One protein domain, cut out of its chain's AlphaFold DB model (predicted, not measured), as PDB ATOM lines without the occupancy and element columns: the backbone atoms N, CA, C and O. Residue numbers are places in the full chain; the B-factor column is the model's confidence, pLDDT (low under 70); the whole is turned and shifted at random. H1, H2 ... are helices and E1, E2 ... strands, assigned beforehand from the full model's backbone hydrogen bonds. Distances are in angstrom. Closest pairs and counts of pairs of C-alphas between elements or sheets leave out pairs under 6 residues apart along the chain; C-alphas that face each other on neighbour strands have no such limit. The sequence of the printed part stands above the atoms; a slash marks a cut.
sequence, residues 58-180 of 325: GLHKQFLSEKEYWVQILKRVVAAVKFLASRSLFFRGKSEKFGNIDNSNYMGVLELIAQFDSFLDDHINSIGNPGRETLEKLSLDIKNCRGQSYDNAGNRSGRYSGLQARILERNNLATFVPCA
ATOM      1  N   GLY A  58      34.543  -1.265  80.427       72.69
ATOM      2  CA  GLY A  58      35.622  -2.203  80.092       72.69
ATOM      3  C   GLY A  58      36.740  -1.552  79.271       72.69
ATOM      4  O   GLY A  58      37.908  -1.643  79.643       72.69
ATOM      5  N   LEU A  59      36.374  -0.812  78.220       75.56
ATOM      6  CA  LEU A  59      37.319  -0.095  77.361       75.56
ATOM      7  C   LEU A  59      38.065   1.004  78.131       75.56
ATOM      8  O   LEU A  59      39.270   1.175  77.977       75.56
ATOM      9  N   HIS A  60      37.362   1.720  79.009       73.75
ATOM     10  CA  HIS A  60      37.959   2.749  79.851       73.75
ATOM     11  C   HIS A  60      38.963   2.161  80.852       73.75
ATOM     12  O   HIS A  60      40.055   2.704  81.023       73.75
ATOM     13  N   LYS A  61      38.634   1.022  81.479       81.12
ATOM     14  CA  LYS A  61      39.568   0.294  82.352       81.12
ATOM     15  C   LYS A  61      40.803  -0.176  81.588       81.12
ATOM     16  O   LYS A  61      41.910   0.028  82.078       81.12
ATOM     17  N   GLN A  62      40.624  -0.738  80.391       79.81
ATOM     18  CA  GLN A  62      41.738  -1.147  79.538       79.81
ATOM     19  C   GLN A  62      42.642   0.047  79.210       79.81
ATOM     20  O   GLN A  62      43.839  -0.001  79.484       79.81
ATOM     21  N   PHE A  63      42.068   1.155  78.736       77.50
ATOM     22  CA  PHE A  63      42.813   2.375  78.427       77.50
ATOM     23  C   PHE A  63      43.621   2.895  79.626       77.50
ATOM     24  O   PHE A  63      44.795   3.238  79.488       77.50
ATOM     25  N   LEU A  64      43.017   2.941  80.819       80.94
ATOM     26  CA  LEU A  64      43.717   3.369  82.032       80.94
ATOM     27  C   LEU A  64      44.849   2.408  82.416       80.94
ATOM     28  O   LEU A  64      45.916   2.870  82.817       80.94
ATOM     29  N   SER A  65      44.642   1.098  82.264       82.81
ATOM     30  CA  SER A  65      45.673   0.096  82.552       82.81
ATOM     31  C   SER A  65      46.860   0.184  81.586       82.81
ATOM     32  O   SER A  65      48.009   0.157  82.024       82.81
ATOM     33  N   GLU A  66      46.603   0.401  80.293       83.00
ATOM     34  CA  GLU A  66      47.646   0.617  79.287       83.00
ATOM     35  C   GLU A  66      48.399   1.923  79.547       83.00
ATOM     36  O   GLU A  66      49.627   1.967  79.476       83.00
ATOM     37  N   LYS A  67      47.683   2.993  79.906       81.50
ATOM     38  CA  LYS A  67      48.304   4.262  80.294       81.50
ATOM     39  C   LYS A  67      49.259   4.068  81.469       81.50
ATOM     40  O   LYS A  67      50.386   4.554  81.405       81.50
ATOM     41  N   GLU A  68      48.823   3.385  82.526       88.94
ATOM     42  CA  GLU A  68      49.668   3.145  83.698       88.94
ATOM     43  C   GLU A  68      50.900   2.313  83.327       88.94
ATOM     44  O   GLU A  68      52.016   2.693  83.677       88.94
ATOM     45  N   TYR A  69      50.723   1.255  82.528       90.19
ATOM     46  CA  TYR A  69      51.823   0.448  81.999       90.19
ATOM     47  C   TYR A  69      52.894   1.314  81.313       90.19
ATOM     48  O   TYR A  69      54.071   1.281  81.682       90.19
ATOM     49  N   TRP A  70      52.491   2.163  80.363       87.25
ATOM     50  CA  TRP A  70      53.425   3.021  79.628       87.25
ATOM     51  C   TRP A  70      54.059   4.110  80.493       87.25
ATOM     52  O   TRP A  70      55.234   4.432  80.310       87.25
ATOM     53  N   VAL A  71      53.326   4.658  81.467       85.06
ATOM     54  CA  VAL A  71      53.877   5.614  82.441       85.06
ATOM     55  C   VAL A  71      54.982   4.961  83.272       85.06
ATOM     56  O   VAL A  71      56.019   5.583  83.512       85.06
ATOM     57  N   GLN A  72      54.796   3.708  83.688       89.12
ATOM     58  CA  GLN A  72      55.795   2.970  84.456       89.12
ATOM     59  C   GLN A  72      57.060   2.687  83.635       89.12
ATOM     60  O   GLN A  72      58.165   2.883  84.150       89.12
ATOM     61  N   ILE A  73      56.931   2.325  82.354       88.69
ATOM     62  CA  ILE A  73      58.081   2.192  81.441       88.69
ATOM     63  C   ILE A  73      58.794   3.536  81.253       88.69
ATOM     64  O   ILE A  73      60.015   3.628  81.401       88.69
ATOM     65  N   LEU A  74      58.039   4.610  81.003       88.69
ATOM     66  CA  LEU A  74      58.597   5.938  80.762       88.69
ATOM     67  C   LEU A  74      59.438   6.437  81.945       88.69
ATOM     68  O   LEU A  74      60.505   7.009  81.729       88.69
ATOM     69  N   LYS A  75      59.004   6.195  83.189       89.81
ATOM     70  CA  LYS A  75      59.769   6.568  84.394       89.81
ATOM     71  C   LYS A  75      61.185   5.981  84.383       89.81
ATOM     72  O   LYS A  75      62.143   6.701  84.665       89.81
ATOM     73  N   ARG A  76      61.321   4.704  84.014       91.56
ATOM     74  CA  ARG A  76      62.605   3.984  83.949       91.56
ATOM     75  C   ARG A  76      63.476   4.498  82.809       91.56
ATOM     76  O   ARG A  76      64.641   4.822  83.023       91.56
ATOM     77  N   VAL A  77      62.885   4.676  81.627       90.75
ATOM     78  CA  VAL A  77      63.573   5.248  80.459       90.75
ATOM     79  C   VAL A  77      64.112   6.645  80.766       90.75
ATOM     80  O   VAL A  77      65.270   6.939  80.484       90.75
ATOM     81  N   VAL A  78      63.303   7.505  81.386       88.25
ATOM     82  CA  VAL A  78      63.726   8.858  81.772       88.25
ATOM     83  C   VAL A  78      64.852   8.811  82.804       88.25
ATOM     84  O   VAL A  78      65.776   9.618  82.718       88.25
ATOM     85  N   ALA A  79      64.815   7.878  83.759       89.94
ATOM     86  CA  ALA A  79      65.898   7.700  84.724       89.94
ATOM     87  C   ALA A  79      67.218   7.305  84.036       89.94
ATOM     88  O   ALA A  79      68.244   7.939  84.291       89.94
ATOM     89  N   ALA A  80      67.179   6.348  83.103       90.31
ATOM     90  CA  ALA A  80      68.337   5.953  82.299       90.31
ATOM     91  C   ALA A  80      68.885   7.129  81.469       90.31
ATOM     92  O   ALA A  80      70.087   7.398  81.470       90.31
ATOM     93  N   VAL A  81      68.001   7.898  80.824       89.31
ATOM     94  CA  VAL A  81      68.398   9.073  80.034       89.31
ATOM     95  C   VAL A  81      69.053  10.142  80.905       89.31
ATOM     96  O   VAL A  81      70.105  10.665  80.542       89.31
ATOM     97  N   LYS A  82      68.470  10.447  82.072       85.50
ATOM     98  CA  LYS A  82      69.044  11.399  83.034       85.50
ATOM     99  C   LYS A  82      70.425  10.956  83.512       85.50
ATOM    100  O   LYS A  82      71.315  11.795  83.612       85.50
ATOM    101  N   PHE A  83      70.601   9.664  83.794       90.94
ATOM    102  CA  PHE A  83      71.873   9.095  84.241       90.94
ATOM    103  C   PHE A  83      72.989   9.269  83.203       90.94
ATOM    104  O   PHE A  83      74.105   9.643  83.570       90.94
ATOM    105  N   LEU A  84      72.687   9.007  81.928       89.38
ATOM    106  CA  LEU A  84      73.640   9.143  80.825       89.38
ATOM    107  C   LEU A  84      73.947  10.614  80.531       89.38
ATOM    108  O   LEU A  84      75.114  10.987  80.416       89.38
ATOM    109  N   ALA A  85      72.909  11.455  80.486       86.00
ATOM    110  CA  ALA A  85      73.041  12.888  80.246       86.00
ATOM    111  C   ALA A  85      73.909  13.571  81.311       86.00
ATOM    112  O   ALA A  85      74.813  14.328  80.969       86.00
ATOM    113  N   SER A  86      73.676  13.283  82.598       89.12
ATOM    114  CA  SER A  86      74.408  13.928  83.698       89.12
ATOM    115  C   SER A  86      75.892  13.561  83.747       89.12
ATOM    116  O   SER A  86      76.676  14.275  84.365       89.12
ATOM    117  N   ARG A  87      76.284  12.469  83.085       88.69
ATOM    118  CA  ARG A  87      77.666  11.978  83.017       88.69
ATOM    119  C   ARG A  87      78.318  12.197  81.656       88.69
ATOM    120  O   ARG A  87      79.429  11.726  81.446       88.69
ATOM    121  N   SER A  88      77.645  12.896  80.739       88.62
ATOM    122  CA  SER A  88      78.114  13.099  79.362       88.62
ATOM    123  C   SER A  88      78.463  11.787  78.642       88.62
ATOM    124  O   SER A  88      79.382  11.737  77.828       88.62
ATOM    125  N   LEU A  89      77.737  10.707  78.953       86.81
ATOM    126  CA  LEU A  89      77.931   9.413  78.305       86.81
ATOM    127  C   LEU A  89      77.174   9.377  76.977       86.81
ATOM    128  O   LEU A  89      76.024   9.810  76.880       86.81
ATOM    129  N   PHE A  90      77.811   8.823  75.945       83.56
ATOM    130  CA  PHE A  90      77.172   8.632  74.647       83.56
ATOM    131  C   PHE A  90      75.991   7.670  74.775       83.56
ATOM    132  O   PHE A  90      76.137   6.578  75.313       83.56
ATOM    133  N   PHE A  91      74.828   8.061  74.255       81.38
ATOM    134  CA  PHE A  91      73.614   7.244  74.313       81.38
ATOM    135  C   PHE A  91      73.661   6.045  73.369       81.38
ATOM    136  O   PHE A  91      73.091   5.007  73.680       81.38
ATOM    137  N   ARG A  92      74.317   6.202  72.215       81.75
ATOM    138  CA  ARG A  92      74.371   5.211  71.134       81.75
ATOM    139  C   ARG A  92      75.678   4.429  71.151       81.75
ATOM    140  O   ARG A  92      76.692   4.923  71.636       81.75
ATOM    141  N   GLY A  93      75.639   3.231  70.579       75.69
ATOM    142  CA  GLY A  93      76.783   2.330  70.442       75.69
ATOM    143  C   GLY A  93      76.787   1.633  69.085       75.69
ATOM    144  O   GLY A  93      76.122   2.072  68.147       75.69
ATOM    145  N   LYS A  94      77.544   0.537  68.970       75.38
ATOM    146  CA  LYS A  94      77.661  -0.233  67.718       75.38
ATOM    147  C   LYS A  94      76.408  -1.062  67.416       75.38
ATOM    148  O   LYS A  94      76.136  -1.356  66.254       75.38
ATOM    149  N   SER A  95      75.644  -1.432  68.445       75.94
ATOM    150  CA  SER A  95      74.425  -2.236  68.342       75.94
ATOM    151  C   SER A  95      73.280  -1.615  69.148       75.94
ATOM    152  O   SER A  95      73.476  -1.139  70.257       75.94
ATOM    153  N   GLU A  96      72.059  -1.670  68.617       78.50
ATOM    154  CA  GLU A  96      70.823  -1.234  69.298       78.50
ATOM    155  C   GLU A  96      69.913  -2.446  69.564       78.50
ATOM    156  O   GLU A  96      68.720  -2.432  69.268       78.50
ATOM    157  N   LYS A  97      70.513  -3.549  70.024       79.00
ATOM    158  CA  LYS A  97      69.827  -4.805  70.351       79.00
ATOM    159  C   LYS A  97      70.104  -5.175  71.798       79.00
ATOM    160  O   LYS A  97      71.268  -5.149  72.201       79.00
ATOM    161  N   PHE A  98      69.059  -5.578  72.511       80.44
ATOM    162  CA  PHE A  98      69.198  -6.153  73.844       80.44
ATOM    163  C   PHE A  98      69.877  -7.533  73.774       80.44
ATOM    164  O   PHE A  98      69.657  -8.285  72.820       80.44
ATOM    165  N   GLY A  99      70.717  -7.845  74.758       79.31
ATOM    166  CA  GLY A  99      71.505  -9.068  74.894       79.31
ATOM    167  C   GLY A  99      72.839  -9.073  74.139       79.31
ATOM    168  O   GLY A  99      73.539 -10.083  74.164       79.31
ATOM    169  N   ASN A 100      73.205  -7.989  73.444       82.50
ATOM    170  CA  ASN A 100      74.490  -7.896  72.746       82.50
ATOM    171  C   ASN A 100      75.540  -7.191  73.616       82.50
ATOM    172  O   ASN A 100      75.270  -6.119  74.143       82.50
ATOM    173  N   ILE A 101      76.755  -7.740  73.683       79.06
ATOM    174  CA  ILE A 101      77.858  -7.179  74.478       79.06
ATOM    175  C   ILE A 101      78.318  -5.801  73.971       79.06
ATOM    176  O   ILE A 101      78.803  -4.986  74.746       79.06
ATOM    177  N   ASP A 102      78.115  -5.530  72.676       82.25
ATOM    178  CA  ASP A 102      78.440  -4.258  72.016       82.25
ATOM    179  C   ASP A 102      77.219  -3.319  71.892       82.25
ATOM    180  O   ASP A 102      77.161  -2.460  70.995       82.25
ATOM    181  N   ASN A 103      76.181  -3.521  72.713       84.50
ATOM    182  CA  ASN A 103      75.001  -2.666  72.687       84.50
ATOM    183  C   ASN A 103      75.311  -1.231  73.155       84.50
ATOM    184  O   ASN A 103      76.380  -0.912  73.676       84.50
ATOM    185  N   SER A 104      74.399  -0.312  72.861       87.88
ATOM    186  CA  SER A 104      74.550   1.081  73.257       87.88
ATOM    187  C   SER A 104      74.490   1.238  74.775       87.88
ATOM    188  O   SER A 104      73.788   0.489  75.450       87.88
ATOM    189  N   ASN A 105      75.168   2.255  75.326       87.88
ATOM    190  CA  ASN A 105      75.106   2.527  76.770       87.88
ATOM    191  C   ASN A 105      73.660   2.731  77.249       87.88
ATOM    192  O   ASN A 105      73.339   2.433  78.393       87.88
ATOM    193  N   TYR A 106      72.778   3.228  76.375       89.88
ATOM    194  CA  TYR A 106      71.347   3.303  76.647       89.88
ATOM    195  C   TYR A 106      70.709   1.924  76.846       89.88
ATOM    196  O   TYR A 106      70.038   1.720  77.858       89.88
ATOM    197  N   MET A 107      70.947   0.977  75.937       88.00
ATOM    198  CA  MET A 107      70.425  -0.387  76.066       88.00
ATOM    199  C   MET A 107      71.040  -1.111  77.268       88.00
ATOM    200  O   MET A 107      70.300  -1.669  78.070       88.00
ATOM    201  N   GLY A 108      72.358  -1.012  77.465       88.56
ATOM    202  CA  GLY A 108      73.045  -1.646  78.593       88.56
ATOM    203  C   GLY A 108      72.576  -1.137  79.962       88.56
ATOM    204  O   GLY A 108      72.425  -1.917  80.899       88.56
ATOM    205  N   VAL A 109      72.263   0.160  80.097       91.44
ATOM    206  CA  VAL A 109      71.670   0.694  81.340       91.44
ATOM    207  C   VAL A 109      70.256   0.153  81.561       91.44
ATOM    208  O   VAL A 109      69.897  -0.149  82.697       91.44
ATOM    209  N   LEU A 110      69.445   0.016  80.509       91.12
ATOM    210  CA  LEU A 110      68.110  -0.572  80.635       91.12
ATOM    211  C   LEU A 110      68.167  -2.060  81.011       91.12
ATOM    212  O   LEU A 110      67.373  -2.483  81.845       91.12
ATOM    213  N   GLU A 111      69.127  -2.818  80.480       89.12
ATOM    214  CA  GLU A 111      69.388  -4.209  80.891       89.12
ATOM    215  C   GLU A 111      69.816  -4.293  82.352       89.12
ATOM    216  O   GLU A 111      69.331  -5.143  83.093       89.12
ATOM    217  N   LEU A 112      70.689  -3.384  82.791       90.88
ATOM    218  CA  LEU A 112      71.116  -3.319  84.184       90.88
ATOM    219  C   LEU A 112      69.937  -3.037  85.123       90.88
ATOM    220  O   LEU A 112      69.850  -3.638  86.187       90.88
ATOM    221  N   ILE A 113      69.023  -2.139  84.741       91.56
ATOM    222  CA  ILE A 113      67.805  -1.883  85.523       91.56
ATOM    223  C   ILE A 113      66.903  -3.123  85.514       91.56
ATOM    224  O   ILE A 113      66.384  -3.493  86.562       91.56
ATOM    225  N   ALA A 114      66.748  -3.782  84.362       92.25
ATOM    226  CA  ALA A 114      65.909  -4.968  84.208       92.25
ATOM    227  C   ALA A 114      66.353  -6.142  85.093       92.25
ATOM    228  O   ALA A 114      65.498  -6.849  85.618       92.25
ATOM    229  N   GLN A 115      67.654  -6.280  85.384       91.19
ATOM    230  CA  GLN A 115      68.155  -7.275  86.350       91.19
ATOM    231  C   GLN A 115      67.507  -7.161  87.740       91.19
ATOM    232  O   GLN A 115      67.442  -8.148  88.470       91.19
ATOM    233  N   PHE A 116      67.028  -5.970  88.111       93.31
ATOM    234  CA  PHE A 116      66.400  -5.697  89.407       93.31
ATOM    235  C   PHE A 116      64.926  -5.287  89.288       93.31
ATOM    236  O   PHE A 116      64.295  -4.957  90.292       93.31
ATOM    237  N   ASP A 117      64.367  -5.292  88.079       92.38
ATOM    238  CA  ASP A 117      63.031  -4.791  87.786       92.38
ATOM    239  C   ASP A 117      62.319  -5.738  86.822       92.38
ATOM    240  O   ASP A 117      62.386  -5.576  85.602       92.38
ATOM    241  N   SER A 118      61.616  -6.725  87.385       91.50
ATOM    242  CA  SER A 118      60.928  -7.767  86.612       91.50
ATOM    243  C   SER A 118      59.921  -7.201  85.611       91.50
ATOM    244  O   SER A 118      59.757  -7.745  84.527       91.50
ATOM    245  N   PHE A 119      59.291  -6.065  85.922       91.81
ATOM    246  CA  PHE A 119      58.369  -5.401  85.004       91.81
ATOM    247  C   PHE A 119      59.081  -4.868  83.753       91.81
ATOM    248  O   PHE A 119      58.548  -4.948  82.645       91.81
ATOM    249  N   LEU A 120      60.281  -4.301  83.919       89.00
ATOM    250  CA  LEU A 120      61.088  -3.849  82.789       89.00
ATOM    251  C   LEU A 120      61.689  -5.029  82.021       89.00
ATOM    252  O   LEU A 120      61.730  -4.974  80.794       89.00
ATOM    253  N   ASP A 121      62.115  -6.078  82.722       89.12
ATOM    254  CA  ASP A 121      62.615  -7.308  82.104       89.12
ATOM    255  C   ASP A 121      61.552  -7.952  81.203       89.12
ATOM    256  O   ASP A 121      61.788  -8.148  80.011       89.12
ATOM    257  N   ASP A 122      60.328  -8.132  81.708       87.12
ATOM    258  CA  ASP A 122      59.189  -8.634  80.929       87.12
ATOM    259  C   ASP A 122      58.894  -7.746  79.706       87.12
ATOM    260  O   ASP A 122      58.547  -8.230  78.624       87.12
ATOM    261  N   HIS A 123      59.041  -6.423  79.837       87.69
ATOM    262  CA  HIS A 123      58.861  -5.499  78.716       87.69
ATOM    263  C   HIS A 123      59.957  -5.647  77.655       87.69
ATOM    264  O   HIS A 123      59.657  -5.706  76.461       87.69
ATOM    265  N   ILE A 124      61.224  -5.724  78.069       85.56
ATOM    266  CA  ILE A 124      62.365  -5.885  77.163       85.56
ATOM    267  C   ILE A 124      62.284  -7.238  76.452       85.56
ATOM    268  O   ILE A 124      62.479  -7.302  75.238       85.56
ATOM    269  N   ASN A 125      61.906  -8.293  77.167       82.06
ATOM    270  CA  ASN A 125      61.754  -9.634  76.611       82.06
ATOM    271  C   ASN A 125      60.518  -9.801  75.718       82.06
ATOM    272  O   ASN A 125      60.489 -10.738  74.926       82.06
ATOM    273  N   SER A 126      59.508  -8.927  75.836       76.50
ATOM    274  CA  SER A 126      58.269  -9.017  75.048       76.50
ATOM    275  C   SER A 126      58.092  -7.965  73.951       76.50
ATOM    276  O   SER A 126      57.132  -8.087  73.176       76.50
ATOM    277  N   ILE A 127      58.904  -6.901  73.924       71.25
ATOM    278  CA  ILE A 127      58.841  -5.801  72.937       71.25
ATOM    279  C   ILE A 127      60.249  -5.272  72.554       71.25
ATOM    280  O   ILE A 127      60.408  -4.591  71.536       71.25
ATOM    281  N   GLY A 128      61.291  -5.545  73.348       61.56
ATOM    282  CA  GLY A 128      62.593  -4.867  73.277       61.56
ATOM    283  C   GLY A 128      63.384  -5.085  71.985       61.56
ATOM    284  O   GLY A 128      64.182  -4.227  71.609       61.56
ATOM    285  N   ASN A 129      63.144  -6.176  71.254       65.38
ATOM    286  CA  ASN A 129      63.776  -6.431  69.958       65.38
ATOM    287  C   ASN A 129      62.737  -6.352  68.820       65.38
ATOM    288  O   ASN A 129      62.202  -7.381  68.391       65.38
ATOM    289  N   PRO A 130      62.452  -5.148  68.280       53.06
ATOM    290  CA  PRO A 130      61.357  -4.943  67.338       53.06
ATOM    291  C   PRO A 130      61.536  -5.783  66.065       53.06
ATOM    292  O   PRO A 130      62.514  -5.641  65.326       53.06
ATOM    293  N   GLY A 131      60.560  -6.660  65.815       51.91
ATOM    294  CA  GLY A 131      60.477  -7.502  64.617       51.91
ATOM    295  C   GLY A 131      59.966  -8.929  64.849       51.91
ATOM    296  O   GLY A 131      59.600  -9.575  63.871       51.91
ATOM    297  N   ARG A 132      59.928  -9.424  66.097       48.28
ATOM    298  CA  ARG A 132      59.415 -10.773  66.417       48.28
ATOM    299  C   ARG A 132      58.018 -10.770  67.049       48.28
ATOM    300  O   ARG A 132      57.135 -11.426  66.506       48.28
ATOM    301  N   GLU A 133      57.757  -9.986  68.098       53.09
ATOM    302  CA  GLU A 133      56.529 -10.221  68.880       53.09
ATOM    303  C   GLU A 133      55.236  -9.672  68.270       53.09
ATOM    304  O   GLU A 133      54.166 -10.160  68.616       53.09
ATOM    305  N   THR A 134      55.258  -8.671  67.381       56.94
ATOM    306  CA  THR A 134      53.991  -8.102  66.870       56.94
ATOM    307  C   THR A 134      53.210  -9.101  66.014       56.94
ATOM    308  O   THR A 134      51.991  -9.167  66.121       56.94
ATOM    309  N   LEU A 135      53.897  -9.894  65.187       61.38
ATOM    310  CA  LEU A 135      53.257 -10.908  64.342       61.38
ATOM    311  C   LEU A 135      52.778 -12.104  65.172       61.38
ATOM    312  O   LEU A 135      51.660 -12.571  64.976       61.38
ATOM    313  N   GLU A 136      53.578 -12.533  66.151       59.53
ATOM    314  CA  GLU A 136      53.242 -13.636  67.062       59.53
ATOM    315  C   GLU A 136      52.058 -13.277  67.973       59.53
ATOM    316  O   GLU A 136      51.120 -14.062  68.097       59.53
ATOM    317  N   LYS A 137      52.013 -12.050  68.512       61.88
ATOM    318  CA  LYS A 137      50.870 -11.532  69.289       61.88
ATOM    319  C   LYS A 137      49.578 -11.457  68.476       61.88
ATOM    320  O   LYS A 137      48.498 -11.617  69.034       61.88
ATOM    321  N   LEU A 138      49.679 -11.215  67.169       64.50
ATOM    322  CA  LEU A 138      48.534 -11.163  66.258       64.50
ATOM    323  C   LEU A 138      48.212 -12.522  65.617       64.50
ATOM    324  O   LEU A 138      47.298 -12.594  64.799       64.50
ATOM    325  N   SER A 139      48.936 -13.593  65.974       74.50
ATOM    326  CA  SER A 139      48.817 -14.918  65.343       74.50
ATOM    327  C   SER A 139      48.960 -14.875  63.808       74.50
ATOM    328  O   SER A 139      48.321 -15.638  63.087       74.50
ATOM    329  N   LEU A 140      49.791 -13.960  63.296       73.06
ATOM    330  CA  LEU A 140      50.051 -13.786  61.868       73.06
ATOM    331  C   LEU A 140      51.326 -14.535  61.466       73.06
ATOM    332  O   LEU A 140      52.427 -14.172  61.875       73.06
ATOM    333  N   ASP A 141      51.191 -15.552  60.615       80.06
ATOM    334  CA  ASP A 141      52.345 -16.256  60.047       80.06
ATOM    335  C   ASP A 141      53.038 -15.394  58.980       80.06
ATOM    336  O   ASP A 141      52.461 -15.050  57.943       80.06
ATOM    337  N   ILE A 142      54.316 -15.083  59.206       81.56
ATOM    338  CA  ILE A 142      55.149 -14.323  58.271       81.56
ATOM    339  C   ILE A 142      55.271 -14.996  56.897       81.56
ATOM    340  O   ILE A 142      55.466 -14.295  55.902       81.56
ATOM    341  N   LYS A 143      55.102 -16.323  56.797       83.88
ATOM    342  CA  LYS A 143      55.083 -17.048  55.514       83.88
ATOM    343  C   LYS A 143      53.913 -16.643  54.619       83.88
ATOM    344  O   LYS A 143      53.998 -16.795  53.400       83.88
ATOM    345  N   ASN A 144      52.851 -16.082  55.193       84.69
ATOM    346  CA  ASN A 144      51.707 -15.550  54.452       84.69
ATOM    347  C   ASN A 144      51.903 -14.091  54.017       84.69
ATOM    348  O   ASN A 144      51.099 -13.568  53.250       84.69
ATOM    349  N   CYS A 145      52.986 -13.431  54.441       83.81
ATOM    350  CA  CYS A 145      53.329 -12.095  53.965       83.81
ATOM    351  C   CYS A 145      53.611 -12.117  52.449       83.81
ATOM    352  O   CYS A 145      54.298 -13.004  51.936       83.81
ATOM    353  N   ARG A 146      53.063 -11.156  51.706       88.25
ATOM    354  CA  ARG A 146      53.295 -11.004  50.253       88.25
ATOM    355  C   ARG A 146      53.856  -9.636  49.881       88.25
ATOM    356  O   ARG A 146      54.322  -9.440  48.766       88.25
ATOM    357  N   GLY A 147      53.861  -8.706  50.830       84.31
ATOM    358  CA  GLY A 147      54.343  -7.356  50.615       84.31
ATOM    359  C   GLY A 147      54.780  -6.708  51.915       84.31
ATOM    360  O   GLY A 147      54.218  -6.964  52.979       84.31
ATOM    361  N   GLN A 148      55.789  -5.857  51.820       82.94
ATOM    362  CA  GLN A 148      56.277  -5.031  52.913       82.94
ATOM    363  C   GLN A 148      56.465  -3.599  52.408       82.94
ATOM    364  O   GLN A 148      57.025  -3.385  51.335       82.94
ATOM    365  N   SER A 149      55.989  -2.610  53.165       83.62
ATOM    366  CA  SER A 149      56.122  -1.198  52.799       83.62
ATOM    367  C   SER A 149      56.370  -0.328  54.025       83.62
ATOM    368  O   SER A 149      55.749  -0.512  55.072       83.62
ATOM    369  N   TYR A 150      57.325   0.590  53.902       83.81
ATOM    370  CA  TYR A 150      57.711   1.576  54.913       83.81
ATOM    371  C   TYR A 150      58.601   2.653  54.263       83.81
ATOM    372  O   TYR A 150      58.759   2.692  53.040       83.81
ATOM    373  N   ASP A 151      59.128   3.572  55.072       80.31
ATOM    374  CA  ASP A 151      60.012   4.649  54.631       80.31
ATOM    375  C   ASP A 151      61.353   4.137  54.078       80.31
ATOM    376  O   ASP A 151      61.827   3.049  54.405       80.31
ATOM    377  N   ASN A 152      62.000   4.959  53.251       79.62
ATOM    378  CA  ASN A 152      63.260   4.605  52.585       79.62
ATOM    379  C   ASN A 152      64.481   4.797  53.509       79.62
ATOM    380  O   ASN A 152      65.604   5.004  53.050       79.62
ATOM    381  N   ALA A 153      64.264   4.788  54.826       76.94
ATOM    382  CA  ALA A 153      65.324   4.941  55.807       76.94
ATOM    383  C   ALA A 153      66.219   3.694  55.804       76.94
ATOM    384  O   ALA A 153      65.720   2.572  55.823       76.94
ATOM    385  N   GLY A 154      67.544   3.867  55.868       73.94
ATOM    386  CA  GLY A 154      68.502   2.754  55.748       73.94
ATOM    387  C   GLY A 154      68.291   1.608  56.750       73.94
ATOM    388  O   GLY A 154      68.462   0.443  56.402       73.94
ATOM    389  N   ASN A 155      67.820   1.901  57.965       72.56
ATOM    390  CA  ASN A 155      67.500   0.874  58.969       72.56
ATOM    391  C   ASN A 155      66.252   0.041  58.608       72.56
ATOM    392  O   ASN A 155      66.032  -1.035  59.164       72.56
ATOM    393  N   ARG A 156      65.417   0.543  57.696       75.31
ATOM    394  CA  ARG A 156      64.142  -0.039  57.276       75.31
ATOM    395  C   ARG A 156      64.299  -0.664  55.889       75.31
ATOM    396  O   ARG A 156      64.247  -1.883  55.787       75.31
ATOM    397  N   SER A 157      64.625   0.128  54.869       77.00
ATOM    398  CA  SER A 157      64.795  -0.298  53.467       77.00
ATOM    399  C   SER A 157      66.219  -0.742  53.097       77.00
ATOM    400  O   SER A 157      66.569  -0.840  51.922       77.00
ATOM    401  N   GLY A 158      67.098  -0.947  54.082       80.94
ATOM    402  CA  GLY A 158      68.473  -1.374  53.836       80.94
ATOM    403  C   GLY A 158      68.543  -2.784  53.246       80.94
ATOM    404  O   GLY A 158      68.048  -3.735  53.850       80.94
ATOM    405  N   ARG A 159      69.238  -2.924  52.109       76.25
ATOM    406  CA  ARG A 159      69.386  -4.191  51.363       76.25
ATOM    407  C   ARG A 159      70.073  -5.312  52.150       76.25
ATOM    408  O   ARG A 159      69.788  -6.473  51.890       76.25
ATOM    409  N   TYR A 160      70.981  -4.971  53.064       74.88
ATOM    410  CA  TYR A 160      71.841  -5.952  53.742       74.88
ATOM    411  C   TYR A 160      71.484  -6.173  55.214       74.88
ATOM    412  O   TYR A 160      71.568  -7.288  55.704       74.88
ATOM    413  N   SER A 161      71.102  -5.118  55.936       76.50
ATOM    414  CA  SER A 161      70.883  -5.177  57.392       76.50
ATOM    415  C   SER A 161      69.584  -4.514  57.856       76.50
ATOM    416  O   SER A 161      69.261  -4.562  59.052       76.50
ATOM    417  N   GLY A 162      68.841  -3.913  56.919       77.75
ATOM    418  CA  GLY A 162      67.564  -3.264  57.180       77.75
ATOM    419  C   GLY A 162      66.447  -4.269  57.445       77.75
ATOM    420  O   GLY A 162      66.586  -5.472  57.206       77.75
ATOM    421  N   LEU A 163      65.311  -3.768  57.933       80.12
ATOM    422  CA  LEU A 163      64.096  -4.565  58.126       80.12
ATOM    423  C   LEU A 163      63.702  -5.338  56.852       80.12
ATOM    424  O   LEU A 163      63.288  -6.491  56.952       80.12
ATOM    425  N   GLN A 164      63.925  -4.743  55.677       84.81
ATOM    426  CA  GLN A 164      63.702  -5.357  54.371       84.81
ATOM    427  C   GLN A 164      64.404  -6.690  54.202       84.81
ATOM    428  O   GLN A 164      63.761  -7.693  53.887       84.81
ATOM    429  N   ALA A 165      65.717  -6.683  54.421       83.38
ATOM    430  CA  ALA A 165      66.555  -7.862  54.295       83.38
ATOM    431  C   ALA A 165      66.072  -8.963  55.245       83.38
ATOM    432  O   ALA A 165      65.859 -10.094  54.825       83.38
ATOM    433  N   ARG A 166      65.765  -8.600  56.496       83.75
ATOM    434  CA  ARG A 166      65.318  -9.548  57.530       83.75
ATOM    435  C   ARG A 166      63.963 -10.188  57.229       83.75
ATOM    436  O   ARG A 166      63.741 -11.343  57.583       83.75
ATOM    437  N   ILE A 167      63.036  -9.447  56.618       83.31
ATOM    438  CA  ILE A 167      61.743 -10.002  56.192       83.31
ATOM    439  C   ILE A 167      61.945 -10.918  54.978       83.31
ATOM    440  O   ILE A 167      61.391 -12.016  54.967       83.31
ATOM    441  N   LEU A 168      62.780 -10.523  54.009       85.25
ATOM    442  CA  LEU A 168      63.093 -11.343  52.831       85.25
ATOM    443  C   LEU A 168      63.822 -12.648  53.185       85.25
ATOM    444  O   LEU A 168      63.527 -13.678  52.589       85.25
ATOM    445  N   GLU A 169      64.714 -12.629  54.180       86.12
ATOM    446  CA  GLU A 169      65.376 -13.828  54.719       86.12
ATOM    447  C   GLU A 169      64.369 -14.865  55.237       86.12
ATOM    448  O   GLU A 169      64.594 -16.067  55.130       86.12
ATOM    449  N   ARG A 170      63.250 -14.406  55.808       83.81
ATOM    450  CA  ARG A 170      62.200 -15.274  56.361       83.81
ATOM    451  C   ARG A 170      61.139 -15.652  55.336       83.81
ATOM    452  O   ARG A 170      60.514 -16.702  55.467       83.81
ATOM    453  N   ASN A 171      60.904 -14.786  54.358       87.44
ATOM    454  CA  ASN A 171      59.929 -14.983  53.302       87.44
ATOM    455  C   ASN A 171      60.349 -14.217  52.040       87.44
ATOM    456  O   ASN A 171      60.137 -13.009  51.918       87.44
ATOM    457  N   ASN A 172      60.889 -14.952  51.071       90.44
ATOM    458  CA  ASN A 172      61.337 -14.412  49.791       90.44
ATOM    459  C   ASN A 172      60.193 -13.894  48.893       90.44
ATOM    460  O   ASN A 172      60.472 -13.208  47.914       90.44
ATOM    461  N   LEU A 173      58.928 -14.181  49.224       88.62
ATOM    462  CA  LEU A 173      57.742 -13.687  48.512       88.62
ATOM    463  C   LEU A 173      57.237 -12.339  49.047       88.62
ATOM    464  O   LEU A 173      56.298 -11.775  48.490       88.62
ATOM    465  N   ALA A 174      57.811 -11.818  50.134       88.00
ATOM    466  CA  ALA A 174      57.417 -10.542  50.723       88.00
ATOM    467  C   ALA A 174      58.085  -9.362  49.998       88.00
ATOM    468  O   ALA A 174      59.055  -8.776  50.489       88.00
ATOM    469  N   THR A 175      57.563  -9.008  48.823       88.38
ATOM    470  CA  THR A 175      58.103  -7.932  47.979       88.38
ATOM    471  C   THR A 175      58.117  -6.591  48.708       88.38
ATOM    472  O   THR A 175      57.123  -6.176  49.305       88.38
ATOM    473  N   PHE A 176      59.246  -5.887  48.644       87.44
ATOM    474  CA  PHE A 176      59.352  -4.543  49.198       87.44
ATOM    475  C   PHE A 176      58.852  -3.486  48.224       87.44
ATOM    476  O   PHE A 176      59.310  -3.417  47.085       87.44
ATOM    477  N   VAL A 177      57.947  -2.640  48.713       86.44
ATOM    478  CA  VAL A 177      57.423  -1.480  47.999       86.44
ATOM    479  C   VAL A 177      57.764  -0.227  48.811       86.44
ATOM    480  O   VAL A 177      57.256  -0.072  49.927       86.44
ATOM    481  N   PRO A 178      58.618   0.676  48.300       85.00
ATOM    482  CA  PRO A 178      58.968   1.901  49.009       85.00
ATOM    483  C   PRO A 178      57.750   2.814  49.166       85.00
ATOM    484  O   PRO A 178      56.884   2.884  48.294       85.00
ATOM    485  N   CYS A 179      57.691   3.554  50.273       86.19
ATOM    486  CA  CYS A 179      56.586   4.471  50.532       86.19
ATOM    487  C   CYS A 179      56.548   5.611  49.498       86.19
ATOM    488  O   CYS A 179      57.428   6.475  49.482       86.19
ATOM    489  N   ALA A 180      55.495   5.655  48.673       86.31
ATOM    490  CA  ALA A 180      55.314   6.668  47.629       86.31
ATOM    491  C   ALA A 180      55.302   8.102  48.187       86.31
ATOM    492  O   ALA A 180      55.947   8.989  47.632       86.31
TER     493      ALA A 180
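What this domain is: This is residues 58 to 180 of the 325 residues of an uncharacterized protein of Tribolium castaneum (UniProt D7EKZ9). Two lobes are joined by a stretch holding the short helix H4: one has the long helix H1 with H2 packed on it and H3 next to H2, the other a small sheet of two strands, E1 and E2, with H6 over it and H5 near the start of H6. Residues 58 to 68 of H1 stick out. The printed part has 123 residues, with six named helices and two named strands in the order H1 H2 H3 H4 E1 H5 H6 E2; the sheet is parallel and the class mostly helix. The whole is loose, with a radius of gyration of the C-alphas of 17.4 A and spans of 45 by 43 by 27 A.

How they stand to each other: H1, residues 58 to 86, touches H2, residues 105 to 114, with residues 76 to 84 alone; the closest C-alphas, of Ala 80 and Val 109, are 6.3 A apart, at a steep tilt of 55 degrees, opposite ways. H2 and H3, residues 118 to 127, touch only at the corner, C-alphas 114 and 121 being closest at 4.6 A. H4, residues 133 to 137, is close to H3 but not clearly touching, C-alphas 127 and 133 being closest at 6.4 A. E1, residues 147 to 150, and E2, residues 175 to 178, are parallel at 24 degrees, with N 148 and O 175 within hydrogen-bond range at 2.9 A. Between them come H5, residues 154 to 157, and H6, residues 163 to 170, in a strand-helix-strand unit, two parallel neighbour strands with helices between, its crossover right-handed. H5 and H6 touch only at the corner, C-alphas 156 and 163 being closest at 4.6 A. The closest C-alphas of H6 and E2, Gln 164 and Phe 176, are 6.8 A apart. H1 is apart from E1 and E2. Every O i to N i+4 pair is within hydrogen-bond range in H2, H3 and H4, against 24 of 25 in H1 and 3 of 4 in H6; H5 is too short for one.

Where its parts are: H1 begins at C-alpha 58 (35.622, -2.203, 80.092) and is 42.2 A long; H2 and H3 are 14.0 A each, H6 11.0 A. E2 ends at C-alpha 178 (58.968, 1.901, 49.009).

The domain as a whole: The C-alphas of Ser 86 and Leu 173, the two farthest apart, are 47.7 A apart. The printed part has no cut; the link from H1 to H2 is long, at 18 residues. Residues 128 to 138 have pLDDT under 70.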